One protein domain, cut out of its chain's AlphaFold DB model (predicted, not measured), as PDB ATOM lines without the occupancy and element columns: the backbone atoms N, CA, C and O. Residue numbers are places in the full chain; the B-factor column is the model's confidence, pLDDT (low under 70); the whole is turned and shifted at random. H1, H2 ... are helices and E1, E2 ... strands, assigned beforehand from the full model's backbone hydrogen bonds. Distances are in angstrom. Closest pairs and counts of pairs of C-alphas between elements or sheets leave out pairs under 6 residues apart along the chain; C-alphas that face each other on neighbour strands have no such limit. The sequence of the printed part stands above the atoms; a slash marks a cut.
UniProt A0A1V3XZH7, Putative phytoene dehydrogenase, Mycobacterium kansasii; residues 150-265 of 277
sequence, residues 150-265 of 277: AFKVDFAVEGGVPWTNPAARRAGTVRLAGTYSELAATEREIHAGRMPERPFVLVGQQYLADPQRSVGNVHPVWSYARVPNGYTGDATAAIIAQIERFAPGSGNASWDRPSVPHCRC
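This is residues 150 to 265 of the 277 residues of the protein "Putative phytoene dehydrogenase" of Mycobacterium kansasii (UniProt A0A1V3XZH7). A twisted antiparallel sheet, in order E1 E4 E3 E2, has H2 across one face; H1 only grazes it near the end of E4. After H2 a tail folds back, pairing residues 262 to 263 with E1. The printed 116 residues, under half in named elements (E1 E2 H1 E3 E4 H2), are mixed in class and compact, radius of gyration of the C-alphas 14.1 A, spanning 43 by 31 by 25 A.

Find C-alpha 150 at (222.244, 259.536, 338.750): E1, residues 150 to 158, runs 25.0 A. E4 is residues 218 to 227, 28.2 A; E3, 201 to 204; E2, 173 to 176. H1 is residues 180 to 191; H2, 236 to 246, ends at (216.617, 275.784, 327.819).

Within hydrogen-bond range are N 153 and O 223 (E1, E4), 2.9 A; N 202 and O 224 (hairpin E3, E4), 2.9 A; N 174 and O 203 (E2, E3), 2.8 A. H2, height 9.0 A over the sheet, makes two layers, helix on one face; C-alphas 225 and 239 are its closest to E4, 6.3 A. Every O i to N i+4 pair is within range in H1, 6 of 7 in H2.

The printed part has no cut. Links E1 to E2 and E3 to E4 are long. Residues 250 to 265 have pLDDT under 70.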
ATOM      1  N   ALA A 150     222.691 258.150 338.780       94.31
ATOM      2  CA  ALA A 150     222.244 259.536 338.750       94.31
ATOM      3  C   ALA A 150     223.288 260.414 339.450       94.31
ATOM      4  O   ALA A 150     223.740 260.077 340.546       94.31
ATOM      5  N   PHE A 151     223.652 261.526 338.815       96.25
ATOM      6  CA  PHE A 151     224.457 262.581 339.426       96.25
ATOM      7  C   PHE A 151     223.521 263.738 339.753       96.25
ATOM      8  O   PHE A 151     222.984 264.367 338.836       96.25
ATOM      9  N   LYS A 152     223.271 263.967 341.043       95.94
ATOM     10  CA  LYS A 152     222.296 264.956 341.514       95.94
ATOM     11  C   LYS A 152     222.989 266.262 341.893       95.94
ATOM     12  O   LYS A 152     223.982 266.237 342.617       95.94
ATOM     13  N   VAL A 153     222.422 267.379 341.445       94.94
ATOM     14  CA  VAL A 153     222.798 268.729 341.870       94.94
ATOM     15  C   VAL A 153     221.536 269.450 342.316       94.94
ATOM     16  O   VAL A 153     220.563 269.543 341.563       94.94
ATOM     17  N   ASP A 154     221.553 269.920 343.554       94.25
ATOM     18  CA  ASP A 154     220.498 270.739 344.136       94.25
ATOM     19  C   ASP A 154     220.909 272.206 344.088       94.25
ATOM     20  O   ASP A 154     222.092 272.533 344.151       94.25
ATOM     21  N   PHE A 155     219.925 273.081 343.966       91.81
ATOM     22  CA  PHE A 155     220.136 274.489 343.708       91.81
ATOM     23  C   PHE A 155     219.141 275.341 344.489       91.81
ATOM     24  O   PHE A 155     217.972 274.974 344.619       91.81
ATOM     25  N   ALA A 156     219.590 276.506 344.943       93.31
ATOM     26  CA  ALA A 156     218.726 277.601 345.359       93.31
ATOM     27  C   ALA A 156     218.665 278.619 344.213       93.31
ATOM     28  O   ALA A 156     219.707 279.054 343.730       93.31
ATOM     29  N   VAL A 157     217.463 278.945 343.732       91.69
ATOM     30  CA  VAL A 157     217.276 279.813 342.560       91.69
ATOM     31  C   VAL A 157     216.360 280.968 342.918       91.69
ATOM     32  O   VAL A 157     215.166 280.776 343.158       91.69
ATOM     33  N   GLU A 158     216.913 282.175 342.934       91.75
ATOM     34  CA  GLU A 158     216.133 283.396 343.101       91.75
ATOM     35  C   GLU A 158     215.261 283.667 341.863       91.75
ATOM     36  O   GLU A 158     215.733 283.591 340.730       91.75
ATOM     37  N   GLY A 159     213.968 283.940 342.060       89.44
ATOM     38  CA  GLY A 159     213.004 284.202 340.982       89.44
ATOM     39  C   GLY A 159     212.605 282.973 340.153       89.44
ATOM     40  O   GLY A 159     211.757 283.074 339.263       89.44
ATOM     41  N   GLY A 160     213.181 281.807 340.455       89.88
ATOM     42  CA  GLY A 160     212.920 280.547 339.764       89.88
ATOM     43  C   GLY A 160     213.654 280.435 338.429       89.88
ATOM     44  O   GLY A 160     214.357 281.339 337.984       89.88
ATOM     45  N   VAL A 161     213.520 279.282 337.769       92.62
ATOM     46  CA  VAL A 161     214.257 279.034 336.524       92.62
ATOM     47  C   VAL A 161     213.571 279.753 335.353       92.62
ATOM     48  O   VAL A 161     212.386 279.503 335.098       92.62
ATOM     49  N   PRO A 162     214.283 280.604 334.586       92.88
ATOM     50  CA  PRO A 162     213.694 281.416 333.523       92.88
ATOM     51  C   PRO A 162     213.475 280.599 332.240       92.88
ATOM     52  O   PRO A 162     214.009 280.913 331.176       92.88
ATOM     53  N   TRP A 163     212.681 279.528 332.315       95.25
ATOM     54  CA  TRP A 163     212.429 278.658 331.166       95.25
ATOM     55  C   TRP A 163     211.909 279.452 329.968       95.25
ATOM     56  O   TRP A 163     210.958 280.237 330.082       95.25
ATOM     57  N   THR A 164     212.489 279.178 328.801       93.81
ATOM     58  CA  THR A 164     212.014 279.706 327.512       93.81
ATOM     59  C   THR A 164     210.601 279.221 327.193       93.81
ATOM     60  O   THR A 164     209.789 279.968 326.652       93.81
ATOM     61  N   ASN A 165     210.268 277.985 327.580       92.00
ATOM     62  CA  ASN A 165     208.923 277.443 327.445       92.00
ATOM     63  C   ASN A 165     208.050 277.835 328.659       92.00
ATOM     64  O   ASN A 165     208.319 277.370 329.770       92.00
ATOM     65  N   PRO A 166     206.959 278.604 328.477       92.00
ATOM     66  CA  PRO A 166     206.100 279.030 329.585       92.00
ATOM     67  C   PRO A 166     205.399 277.862 330.297       92.00
ATOM     68  O   PRO A 166     205.099 277.964 331.484       92.00
ATOM     69  N   ALA A 167     205.172 276.726 329.625       92.25
ATOM     70  CA  ALA A 167     204.602 275.543 330.270       92.25
ATOM     71  C   ALA A 167     205.559 274.932 331.309       92.25
ATOM     72  O   ALA A 167     205.102 274.439 332.338       92.25
ATOM     73  N   ALA A 168     206.875 275.014 331.080       94.00
ATOM     74  CA  ALA A 168     207.880 274.508 332.013       94.00
ATOM     75  C   ALA A 168     207.934 275.323 333.317       94.00
ATOM     76  O   ALA A 168     208.213 274.759 334.369       94.00
ATOM     77  N   ARG A 169     207.561 276.612 333.285       92.62
ATOM     78  CA  ARG A 169     207.463 277.470 334.485       92.62
ATOM     79  C   ARG A 169     206.370 277.039 335.465       92.62
ATOM     80  O   ARG A 169     206.395 277.441 336.616       92.62
ATOM     81  N   ARG A 170     205.407 276.231 335.010       92.19
ATOM     82  CA  ARG A 170     204.297 275.711 335.829       92.19
ATOM     83  C   ARG A 170     204.421 274.214 336.117       92.19
ATOM     84  O   ARG A 170     203.535 273.632 336.733       92.19
ATOM     85  N   ALA A 171     205.476 273.566 335.626       92.62
ATOM     86  CA  ALA A 171     205.638 272.125 335.732       92.62
ATOM     87  C   ALA A 171     206.466 271.761 336.968       92.62
ATOM     88  O   ALA A 171     207.628 272.148 337.073       92.62
ATOM     89  N   GLY A 172     205.921 270.924 337.856       91.62
ATOM     90  CA  GLY A 172     206.670 270.406 339.009       91.62
ATOM     91  C   GLY A 172     207.872 269.531 338.622       91.62
ATOM     92  O   GLY A 172     208.792 269.349 339.415       91.62
ATOM     93  N   THR A 173     207.906 268.999 337.398       92.88
ATOM     94  CA  THR A 173     209.059 268.275 336.854       92.88
ATOM     95  C   THR A 173     209.239 268.586 335.374       92.88
ATOM     96  O   THR A 173     208.291 268.495 334.591       92.88
ATOM     97  N   VAL A 174     210.470 268.899 334.982       95.38
ATOM     98  CA  VAL A 174     210.873 269.213 333.612       95.38
ATOM     99  C   VAL A 174     211.926 268.204 333.165       95.38
ATOM    100  O   VAL A 174     212.880 267.912 333.878       95.38
ATOM    101  N   ARG A 175     211.735 267.644 331.971       95.44
ATOM    102  CA  ARG A 175     212.668 266.706 331.337       95.44
ATOM    103  C   ARG A 175     213.467 267.461 330.290       95.44
ATOM    104  O   ARG A 175     212.912 267.813 329.251       95.44
ATOM    105  N   LEU A 176     214.737 267.715 330.566       95.06
ATOM    106  CA  LEU A 176     215.627 268.429 329.662       95.06
ATOM    107  C   LEU A 176     216.335 267.435 328.746       95.06
ATOM    108  O   LEU A 176     217.228 266.683 329.144       95.06
ATOM    109  N   ALA A 177     215.892 267.450 327.498       91.50
ATOM    110  CA  ALA A 177     216.492 266.756 326.377       91.50
ATOM    111  C   ALA A 177     216.267 267.601 325.125       91.50
ATOM    112  O   ALA A 177     215.296 268.356 325.057       91.50
ATOM    113  N   GLY A 178     217.124 267.453 324.117       91.50
ATOM    114  CA  GLY A 178     216.837 268.000 322.798       91.50
ATOM    115  C   GLY A 178     215.795 267.165 322.052       91.50
ATOM    116  O   GLY A 178     214.689 266.901 322.520       91.50
ATOM    117  N   THR A 179     216.144 266.738 320.845       95.00
ATOM    118  CA  THR A 179     215.252 265.895 320.037       95.00
ATOM    119  C   THR A 179     215.130 264.480 320.612       95.00
ATOM    120  O   THR A 179     215.979 264.020 321.374       95.00
ATOM    121  N   TYR A 180     214.107 263.731 320.185       95.62
ATOM    122  CA  TYR A 180     214.003 262.303 320.515       95.62
ATOM    123  C   TYR A 180     215.264 261.515 320.119       95.62
ATOM    124  O   TYR A 180     215.715 260.652 320.867       95.62
ATOM    125  N   SER A 181     215.839 261.806 318.947       94.81
ATOM    126  CA  SER A 181     217.059 261.151 318.461       94.81
ATOM    127  C   SER A 181     218.275 261.458 319.326       94.81
ATOM    128  O   SER A 181     219.057 260.546 319.587       94.81
ATOM    129  N   GLU A 182     218.405 262.704 319.792       95.38
ATOM    130  CA  GLU A 182     219.450 263.117 320.735       95.38
ATOM    131  C   GLU A 182     219.307 262.331 322.042       95.38
ATOM    132  O   GLU A 182     220.216 261.598 322.413       95.38
ATOM    133  N   LEU A 183     218.116 262.345 322.651       95.25
ATOM    134  CA  LEU A 183     217.825 261.576 323.863       95.25
ATOM    135  C   LEU A 183     218.134 260.080 323.700       95.25
ATOM    136  O   LEU A 183     218.792 259.473 324.538       95.25
ATOM    137  N   ALA A 184     217.669 259.466 322.612       95.06
ATOM    138  CA  ALA A 184     217.899 258.048 322.361       95.06
ATOM    139  C   ALA A 184     219.384 257.720 322.122       95.06
ATOM    140  O   ALA A 184     219.778 256.565 322.301       95.06
ATOM    141  N   ALA A 185     220.196 258.680 321.667       95.12
ATOM    142  CA  ALA A 185     221.647 258.540 321.571       95.12
ATOM    143  C   ALA A 185     222.300 258.626 322.954       95.12
ATOM    144  O   ALA A 185     223.008 257.691 323.324       95.12
ATOM    145  N   THR A 186     221.953 259.640 323.747       94.56
ATOM    146  CA  THR A 186     222.392 259.808 325.141       94.56
ATOM    147  C   THR A 186     222.139 258.541 325.969       94.56
ATOM    148  O   THR A 186     223.040 258.029 326.631       94.56
ATOM    149  N   GLU A 187     220.944 257.948 325.866       94.38
ATOM    150  CA  GLU A 187     220.606 256.697 326.567       94.38
ATOM    151  C   GLU A 187     221.465 255.501 326.144       94.38
ATOM    152  O   GLU A 187     221.769 254.623 326.954       94.38
ATOM    153  N   ARG A 188     221.866 255.446 324.868       94.75
ATOM    154  CA  ARG A 188     222.756 254.395 324.360       94.75
ATOM    155  C   ARG A 188     224.184 254.581 324.859       94.75
ATOM    156  O   ARG A 188     224.822 253.585 325.184       94.75
ATOM    157  N   GLU A 189     224.675 255.814 324.932       95.94
ATOM    158  CA  GLU A 189     226.010 256.111 325.465       95.94
ATOM    159  C   GLU A 189     226.113 255.734 326.937       95.94
ATOM    160  O   GLU A 189     227.000 254.963 327.308       95.94
ATOM    161  N   ILE A 190     225.135 256.160 327.738       95.00
ATOM    162  CA  ILE A 190     225.049 255.833 329.162       95.00
ATOM    163  C   ILE A 190     224.987 254.316 329.367       95.00
ATOM    164  O   ILE A 190     225.706 253.773 330.208       95.00
ATOM    165  N   HIS A 191     224.156 253.614 328.588       93.00
ATOM    166  CA  HIS A 191     224.071 252.153 328.655       93.00
ATOM    167  C   HIS A 191     225.392 251.468 328.284       93.00
ATOM    168  O   HIS A 191     225.728 250.432 328.853       93.00
ATOM    169  N   ALA A 192     226.153 252.055 327.358       94.31
ATOM    170  CA  ALA A 192     227.478 251.590 326.968       94.31
ATOM    171  C   ALA A 192     228.599 252.057 327.920       94.31
ATOM    172  O   ALA A 192     229.773 251.875 327.604       94.31
ATOM    173  N   GLY A 193     228.257 252.661 329.063       94.50
ATOM    174  CA  GLY A 193     229.220 253.089 330.076       94.50
ATOM    175  C   GLY A 193     229.918 254.419 329.779       94.50
ATOM    176  O   GLY A 193     230.898 254.739 330.445       94.50
ATOM    177  N   ARG A 194     229.452 255.197 328.795       96.00
ATOM    178  CA  ARG A 194     230.067 256.471 328.387       96.00
ATOM    179  C   ARG A 194     229.228 257.662 328.838       96.00
ATOM    180  O   ARG A 194     228.008 257.649 328.696       96.00
ATOM    181  N   MET A 195     229.889 258.681 329.387       95.62
ATOM    182  CA  MET A 195     229.225 259.918 329.792       95.62
ATOM    183  C   MET A 195     228.947 260.780 328.548       95.62
ATOM    184  O   MET A 195     229.902 261.136 327.859       95.62
ATOM    185  N   PRO A 196     227.679 261.103 328.242       95.19
ATOM    186  CA  PRO A 196     227.326 261.983 327.131       95.19
ATOM    187  C   PRO A 196     227.734 263.430 327.426       95.19
ATOM    188  O   PRO A 196     227.604 263.892 328.559       95.19
ATOM    189  N   GLU A 197     228.134 264.177 326.393       92.44
ATOM    190  CA  GLU A 197     228.415 265.621 326.502       92.44
ATOM    191  C   GLU A 197     227.168 266.404 326.952       92.44
ATOM    192  O   GLU A 197     227.246 267.319 327.768       92.44
ATOM    193  N   ARG A 198     225.993 266.006 326.444       94.44
ATOM    194  CA  ARG A 198     224.691 266.613 326.753       94.44
ATOM    195  C   ARG A 198     223.778 265.570 327.397       94.44
ATOM    196  O   ARG A 198     223.036 264.882 326.686       94.44
ATOM    197  N   PRO A 199     223.853 265.387 328.725       95.19
ATOM    198  CA  PRO A 199     223.065 264.371 329.402       95.19
ATOM    199  C   PRO A 199     221.568 264.700 329.389       95.19
ATOM    200  O   PRO A 199     221.141 265.855 329.312       95.19
ATOM    201  N   PHE A 200     220.756 263.654 329.526       95.44
ATOM    202  CA  PHE A 200     219.361 263.798 329.915       95.44
ATOM    203  C   PHE A 200     219.319 264.275 331.367       95.44
ATOM    204  O   PHE A 200     219.844 263.586 332.249       95.44
ATOM    205  N   VAL A 201     218.698 265.432 331.603       96.75
ATOM    206  CA  VAL A 201     218.582 266.024 332.941       96.75
ATOM    207  C   VAL A 201     217.115 266.081 333.344       96.75
ATOM    208  O   VAL A 201     216.277 266.615 332.618       96.75
ATOM    209  N   LEU A 202     216.797 265.531 334.513       96.56
ATOM    210  CA  LEU A 202     215.498 265.728 335.147       96.56
ATOM    211  C   LEU A 202     215.615 266.876 336.143       96.56
ATOM    212  O   LEU A 202     216.516 266.857 336.976       96.56
ATOM    213  N   VAL A 203     214.709 267.846 336.063       97.00
ATOM    214  CA  VAL A 203     214.653 269.002 336.964       97.00
ATOM    215  C   VAL A 203     213.333 268.983 337.718       97.00
ATOM    216  O   VAL A 203     212.276 268.833 337.106       97.00
ATOM    217  N   GLY A 204     213.380 269.140 339.034       95.38
ATOM    218  CA  GLY A 204     212.212 269.254 339.894       95.38
ATOM    219  C   GLY A 204     212.029 270.663 340.436       95.38
ATOM    220  O   GLY A 204     212.960 271.267 340.957       95.38
ATOM    221  N   GLN A 205     210.795 271.150 340.349       94.50
ATOM    222  CA  GLN A 205     210.344 272.460 340.822       94.50
ATOM    223  C   GLN A 205     209.189 272.261 341.807       94.50
ATOM    224  O   GLN A 205     208.071 272.728 341.603       94.50
ATOM    225  N   GLN A 206     209.435 271.474 342.855       92.19
ATOM    226  CA  GLN A 206     208.392 271.054 343.801       92.19
ATOM    227  C   GLN A 206     207.766 272.234 344.550       92.19
ATOM    228  O   GLN A 206     206.612 272.141 344.956       92.19
ATOM    229  N   TYR A 207     208.493 273.349 344.667       93.12
ATOM    230  CA  TYR A 207     208.004 274.583 345.276       93.12
ATOM    231  C   TYR A 207     206.736 275.141 344.606       93.12
ATOM    232  O   TYR A 207     205.967 275.846 345.247       93.12
ATOM    233  N   LEU A 208     206.489 274.807 343.332       93.94
ATOM    234  CA  LEU A 208     205.272 275.211 342.621       93.94
ATOM    235  C   LEU A 208     204.009 274.556 343.196       93.94
ATOM    236  O   LEU A 208     202.930 275.132 343.105       93.94
ATOM    237  N   ALA A 209     204.138 273.345 343.740       92.00
ATOM    238  CA  ALA A 209     203.041 272.614 344.373       92.00
ATOM    239  C   ALA A 209     203.042 272.770 345.902       92.00
ATOM    240  O   ALA A 209     201.992 272.656 346.522       92.00
ATOM    241  N   ASP A 210     204.208 273.031 346.492       93.62
ATOM    242  CA  ASP A 210     204.417 273.182 347.931       93.62
ATOM    243  C   ASP A 210     205.254 274.452 348.203       93.62
ATOM    244  O   ASP A 210     206.487 274.376 348.315       93.62
ATOM    245  N   PRO A 211     204.614 275.640 348.253       93.00
ATOM    246  CA  PRO A 211     205.311 276.920 348.385       93.00
ATOM    247  C   PRO A 211     206.115 277.072 349.679       93.00
ATOM    248  O   PRO A 211     207.075 277.842 349.693       93.00
ATOM    249  N   GLN A 212     205.785 276.309 350.732       92.75
ATOM    250  CA  GLN A 212     206.486 276.330 352.025       92.75
ATOM    251  C   GLN A 212     207.964 275.926 351.912       92.75
ATOM    252  O   GLN A 212     208.755 276.180 352.816       92.75
ATOM    253  N   ARG A 213     208.359 275.326 350.785       91.38
ATOM    254  CA  ARG A 213     209.755 275.005 350.465       91.38
ATOM    255  C   ARG A 213     210.619 276.221 350.153       91.38
ATOM    256  O   ARG A 213     211.839 276.088 350.128       91.38
ATOM    257  N   SER A 214     210.008 277.356 349.826       94.19
ATOM    258  CA  SER A 214     210.725 278.561 349.404       94.19
ATOM    259  C   SER A 214     210.985 279.484 350.583       94.19
ATOM    260  O   SER A 214     210.161 279.592 351.490       94.19
ATOM    261  N   VAL A 215     212.096 280.216 350.528       94.38
ATOM    262  CA  VAL A 215     212.373 281.319 351.453       94.38
ATOM    263  C   VAL A 215     212.269 282.618 350.663       94.38
ATOM    264  O   VAL A 215     213.154 282.955 349.878       94.38
ATOM    265  N   GLY A 216     211.152 283.331 350.822       94.00
ATOM    266  CA  GLY A 216     210.851 284.512 350.012       94.00
ATOM    267  C   GLY A 216     210.833 284.174 348.518       94.00
ATOM    268  O   GLY A 216     210.080 283.305 348.085       94.00
ATOM    269  N   ASN A 217     211.681 284.851 347.741       92.38
ATOM    270  CA  ASN A 217     211.817 284.644 346.296       92.38
ATOM    271  C   ASN A 217     212.889 283.598 345.919       92.38
ATOM    272  O   ASN A 217     213.229 283.464 344.748       92.38
ATOM    273  N   VAL A 218     213.457 282.879 346.891       94.25
ATOM    274  CA  VAL A 218     214.472 281.845 346.650       94.25
ATOM    275  C   VAL A 218     213.815 280.469 346.679       94.25
ATOM    276  O   VAL A 218     213.241 280.054 347.691       94.25
ATOM    277  N   HIS A 219     213.910 279.753 345.559       93.88
ATOM    278  CA  HIS A 219     213.229 278.481 345.348       93.88
ATOM    279  C   HIS A 219     214.217 277.311 345.273       93.88
ATOM    280  O   HIS A 219     215.183 277.381 344.507       93.88
ATOM    281  N   PRO A 220     213.977 276.200 345.994       93.81
ATOM    282  CA  PRO A 220     214.776 274.999 345.828       93.81
ATOM    283  C   PRO A 220     214.430 274.301 344.509       93.81
ATOM    284  O   PRO A 220     213.266 273.995 344.220       93.81
ATOM    285  N   VAL A 221     215.463 274.001 343.732       94.56
ATOM    286  CA  VAL A 221     215.389 273.263 342.472       94.56
ATOM    287  C   VAL A 221     216.354 272.095 342.558       94.56
ATOM    288  O   VAL A 221     217.559 272.283 342.683       94.56
ATOM    289  N   TRP A 222     215.840 270.872 342.472       94.75
ATOM    290  CA  TRP A 222     216.707 269.705 342.344       94.75
ATOM    291  C   TRP A 222     216.871 269.339 340.881       94.75
ATOM    292  O   TRP A 222     215.948 269.471 340.076       94.75
ATOM    293  N   SER A 223     218.036 268.821 340.535       96.19
ATOM    294  CA  SER A 223     218.292 268.266 339.219       96.19
ATOM    295  C   SER A 223     219.104 266.990 339.329       96.19
ATOM    296  O   SER A 223     219.872 266.811 340.273       96.19
ATOM    297  N   TYR A 224     218.960 266.091 338.366       96.31
ATOM    298  CA  TYR A 224     219.963 265.058 338.169       96.31
ATOM    299  C   TYR A 224     220.184 264.772 336.694       96.31
ATOM    300  O   TYR A 224     219.233 264.689 335.912       96.31
ATOM    301  N   ALA A 225     221.447 264.570 336.332       96.31
ATOM    302  CA  ALA A 225     221.818 263.943 335.077       96.31
ATOM    303  C   ALA A 225     221.809 262.428 335.248       96.31
ATOM    304  O   ALA A 225     222.245 261.890 336.273       96.31
ATOM    305  N   ARG A 226     221.365 261.722 334.214       94.25
ATOM    306  CA  ARG A 226     221.662 260.299 334.109       94.25
ATOM    307  C   ARG A 226     223.119 260.119 333.692       94.25
ATOM    308  O   ARG A 226     223.561 260.727 332.721       94.25
ATOM    309  N   VAL A 227     223.838 259.265 334.413       96.00
ATOM    310  CA  VAL A 227     225.267 258.998 334.205       96.00
ATOM    311  C   VAL A 227     225.519 257.491 334.087       96.00
ATOM    312  O   VAL A 227     224.680 256.693 334.522       96.00
ATOM    313  N   PRO A 228     226.648 257.055 333.503       95.69
ATOM    314  CA  PRO A 228     227.049 255.652 333.535       95.69
ATOM    315  C   PRO A 228     227.017 255.050 334.943       95.69
ATOM    316  O   PRO A 228     227.241 255.736 335.944       95.69
ATOM    317  N   ASN A 229     226.756 253.746 335.032       92.50
ATOM    318  CA  ASN A 229     226.902 253.035 336.298       92.50
ATOM    319  C   ASN A 229     228.351 253.173 336.801       92.50
ATOM    320  O   ASN A 229     229.286 252.977 336.030       92.50
ATOM    321  N   GLY A 230     228.526 253.541 338.073       90.94
ATOM    322  CA  GLY A 230     229.853 253.751 338.658       90.94
ATOM    323  C   GLY A 230     230.596 254.999 338.164       90.94
ATOM    324  O   GLY A 230     231.802 255.074 338.356       90.94
ATOM    325  N   TYR A 231     229.919 255.968 337.536       93.81
ATOM    326  CA  TYR A 231     230.547 257.225 337.122       93.81
ATOM    327  C   TYR A 231     231.158 257.973 338.320       93.81
ATOM    328  O   TYR A 231     230.455 258.298 339.276       93.81
ATOM    329  N   THR A 232     232.460 258.250 338.253       93.19
ATOM    330  CA  THR A 232     233.240 258.911 339.316       93.19
ATOM    331  C   THR A 232     233.580 260.371 339.013       93.19
ATOM    332  O   THR A 232     234.174 261.038 339.854       93.19
ATOM    333  N   GLY A 233     233.238 260.862 337.818       93.56
ATOM    334  CA  GLY A 233     233.468 262.253 337.432       93.56
ATOM    335  C   GLY A 233     232.425 263.215 338.004       93.56
ATOM    336  O   GLY A 233     231.461 262.811 338.654       93.56
ATOM    337  N   ASP A 234     232.612 264.499 337.708       94.00
ATOM    338  CA  ASP A 234     231.689 265.571 338.076       94.00
ATOM    339  C   ASP A 234     230.838 265.991 336.865       94.00
ATOM    340  O   ASP A 234     231.355 266.518 335.878       94.00
ATOM    341  N   ALA A 235     229.524 265.761 336.938       95.06
ATOM    342  CA  ALA A 235     228.581 266.150 335.887       95.06
ATOM    343  C   ALA A 235     227.953 267.540 336.115       95.06
ATOM    344  O   ALA A 235     227.064 267.929 335.357       95.06
ATOM    345  N   THR A 236     228.392 268.298 337.128       94.62
ATOM    346  CA  THR A 236     227.806 269.596 337.507       94.62
ATOM    347  C   THR A 236     227.806 270.586 336.347       94.62
ATOM    348  O   THR A 236     226.757 271.135 336.011       94.62
ATOM    349  N   ALA A 237     228.947 270.771 335.676       93.88
ATOM    350  CA  ALA A 237     229.045 271.688 334.540       93.88
ATOM    351  C   ALA A 237     228.129 271.267 333.376       93.88
ATOM    352  O   ALA A 237     227.466 272.109 332.775       93.88
ATOM    353  N   ALA A 238     228.026 269.961 333.103       95.12
ATOM    354  CA  ALA A 238     227.140 269.434 332.066       95.12
ATOM    355  C   ALA A 238     225.653 269.639 332.410       95.12
ATOM    356  O   ALA A 238     224.852 269.937 331.526       95.12
ATOM    357  N   ILE A 239     225.279 269.521 333.689       95.06
ATOM    358  CA  ILE A 239     223.919 269.805 334.173       95.06
ATOM    359  C   ILE A 239     223.584 271.286 334.004       95.06
ATOM    360  O   ILE A 239     222.536 271.603 333.440       95.06
ATOM    361  N   ILE A 240     224.467 272.182 334.452       94.12
ATOM    362  CA  ILE A 240     224.261 273.634 334.352       94.12
ATOM    363  C   ILE A 240     224.141 274.050 332.884       94.12
ATOM    364  O   ILE A 240     223.150 274.679 332.518       94.12
ATOM    365  N   ALA A 241     225.065 273.609 332.026       94.38
ATOM    366  CA  ALA A 241     225.025 273.902 330.593       94.38
ATOM    367  C   ALA A 241     223.736 273.385 329.931       94.38
ATOM    368  O   ALA A 241     223.153 274.042 329.062       94.38
ATOM    369  N   GLN A 242     223.246 272.215 330.356       95.31
ATOM    370  CA  GLN A 242     221.990 271.676 329.847       95.31
ATOM    371  C   GLN A 242     220.778 272.487 330.323       95.31
ATOM    372  O   GLN A 242     219.843 272.661 329.546       95.31
ATOM    373  N   ILE A 243     220.774 273.013 331.551       94.88
ATOM    374  CA  ILE A 243     219.727 273.930 332.033       94.88
ATOM    375  C   ILE A 243     219.779 275.253 331.255       94.88
ATOM    376  O   ILE A 243     218.755 275.674 330.713       94.88
ATOM    377  N   GLU A 244     220.963 275.854 331.111       93.44
ATOM    378  CA  GLU A 244     221.186 277.113 330.384       93.44
ATOM    379  C   GLU A 244     220.705 277.052 328.934       93.44
ATOM    380  O   GLU A 244     220.100 278.003 328.437       93.44
ATOM    381  N   ARG A 245     220.881 275.906 328.268       94.31
ATOM    382  CA  ARG A 245     220.378 275.683 326.904       94.31
ATOM    383  C   ARG A 245     218.863 275.904 326.772       94.31
ATOM    384  O   ARG A 245     218.406 276.293 325.698       94.31
ATOM    385  N   PHE A 246     218.082 275.639 327.822       93.56
ATOM    386  CA  PHE A 246     216.617 275.784 327.819       93.56
ATOM    387  C   PHE A 246     216.107 276.970 328.657       93.56
ATOM    388  O   PHE A 246     214.932 277.345 328.533       93.56
ATOM    389  N   ALA A 247     216.974 277.573 329.469       92.62
ATOM    390  CA  ALA A 247     216.716 278.755 330.285       92.62
ATOM    391  C   ALA A 247     217.925 279.715 330.247       92.62
ATOM    392  O   ALA A 247     218.642 279.834 331.241       92.62
ATOM    393  N   PRO A 248     218.188 280.397 329.114       86.62
ATOM    394  CA  PRO A 248     219.335 281.294 328.990       86.62
ATOM    395  C   PRO A 248     219.336 282.376 330.072       86.62
ATOM    396  O   PRO A 248     218.283 282.895 330.442       86.62
ATOM    397  N   GLY A 249     220.523 282.718 330.571       72.56
ATOM    398  CA  GLY A 249     220.682 283.648 331.690       72.56
ATOM    399  C   GLY A 249     220.503 282.998 333.061       72.56
ATOM    400  O   GLY A 249     220.712 283.678 334.064       72.56
ATOM    401  N   SER A 250     220.194 281.692 333.124       65.62
ATOM    402  CA  SER A 250     220.168 280.968 334.389       65.62
ATOM    403  C   SER A 250     221.482 281.136 335.136       65.62
ATOM    404  O   SER A 250     221.408 281.576 336.267       65.62
ATOM    405  N   GLY A 251     222.657 280.910 334.537       58.06
ATOM    406  CA  GLY A 251     223.962 280.975 335.223       58.06
ATOM    407  C   GLY A 251     224.294 282.274 335.977       58.06
ATOM    408  O   GLY A 251     225.183 282.257 336.821       58.06
ATOM    409  N   ASN A 252     223.565 283.370 335.721       49.75
ATOM    410  CA  ASN A 252     223.701 284.647 336.431       49.75
ATOM    411  C   ASN A 252     222.771 284.780 337.650       49.75
ATOM    412  O   ASN A 252     223.002 285.648 338.489       49.75
ATOM    413  N   ALA A 253     221.716 283.962 337.746       52.28
ATOM    414  CA  ALA A 253     220.991 283.790 338.998       52.28
ATOM    415  C   ALA A 253     221.966 283.188 340.015       52.28
ATOM    416  O   ALA A 253     222.806 282.366 339.656       52.28
ATOM    417  N   SER A 254     221.899 283.616 341.267       52.16
ATOM    418  CA  SER A 254     222.753 283.139 342.354       52.16
ATOM    419  C   SER A 254     222.506 281.649 342.629       52.16
ATOM    420  O   SER A 254     221.785 281.285 343.551       52.16
ATOM    421  N   TRP A 255     223.093 280.762 341.816       61.62
ATOM    422  CA  TRP A 255     223.112 279.317 342.047       61.62
ATOM    423  C   TRP A 255     224.039 279.033 343.221       61.62
ATOM    424  O   TRP A 255     225.203 278.663 343.037       61.62
ATOM    425  N   ASP A 256     223.538 279.241 344.434       53.69
ATOM    426  CA  ASP A 256     224.288 278.874 345.621       53.69
ATOM    427  C   ASP A 256     224.357 277.344 345.688       53.69
ATOM    428  O   ASP A 256     223.336 276.643 345.631       53.69
ATOM    429  N   ARG A 257     225.583 276.812 345.679       53.62
ATOM    430  CA  ARG A 257     225.823 275.368 345.576       53.62
ATOM    431  C   ARG A 257     225.764 274.760 346.975       53.62
ATOM    432  O   ARG A 257     226.560 275.153 347.825       53.62
ATOM    433  N   PRO A 258     224.941 273.732 347.228       44.53
ATOM    434  CA  PRO A 258     225.131 272.917 348.411       44.53
ATOM    435  C   PRO A 258     226.453 272.142 348.310       44.53
ATOM    436  O   PRO A 258     226.902 271.735 347.238       44.53
ATOM    437  N   SER A 259     227.077 271.929 349.463       37.66
ATOM    438  CA  SER A 259     228.468 271.506 349.645       37.66
ATOM    439  C   SER A 259     228.802 270.054 349.266       37.66
ATOM    440  O   SER A 259     229.941 269.641 349.467       37.66
ATOM    441  N   VAL A 260     227.875 269.256 348.712       36.44
ATOM    442  CA  VAL A 260     228.151 267.833 348.427       36.44
ATOM    443  C   VAL A 260     227.435 267.314 347.163       36.44
ATOM    444  O   VAL A 260     226.260 266.937 347.226       36.44
ATOM    445  N   PRO A 261     228.133 267.191 346.018       42.16
ATOM    446  CA  PRO A 261     227.651 266.428 344.868       42.16
ATOM    447  C   PRO A 261     227.547 264.940 345.231       42.16
ATOM    448  O   PRO A 261     228.501 264.348 345.736       42.16
ATOM    449  N   HIS A 262     226.397 264.312 344.979       40.34
ATOM    450  CA  HIS A 262     226.206 262.884 345.240       40.34
ATOM    451  C   HIS A 262     226.106 262.121 343.918       40.34
ATOM    452  O   HIS A 262     225.062 262.110 343.266       40.34
ATOM    453  N   CYS A 263     227.189 261.434 343.551       30.89
ATOM    454  CA  CYS A 263     227.161 260.369 342.557       30.89
ATOM    455  C   CYS A 263     227.206 259.033 343.307       30.89
ATOM    456  O   CYS A 263     228.259 258.599 343.772       30.89
ATOM    457  N   ARG A 264     226.052 258.392 343.501       31.41
ATOM    458  CA  ARG A 264     225.994 257.042 344.070       31.41
ATOM    459  C   ARG A 264     225.103 256.171 343.198       31.41
ATOM    460  O   ARG A 264     223.900 256.381 343.106       31.41
ATOM    461  N   CYS A 265     225.681 255.107 342.637       29.86
ATOM    462  CA  CYS A 265     224.952 253.843 342.698       29.86
ATOM    463  C   CYS A 265     224.709 253.599 344.184       29.86
ATOM    464  O   CYS A 265     225.648 253.772 344.950       29.86
TER     465      CYS A 265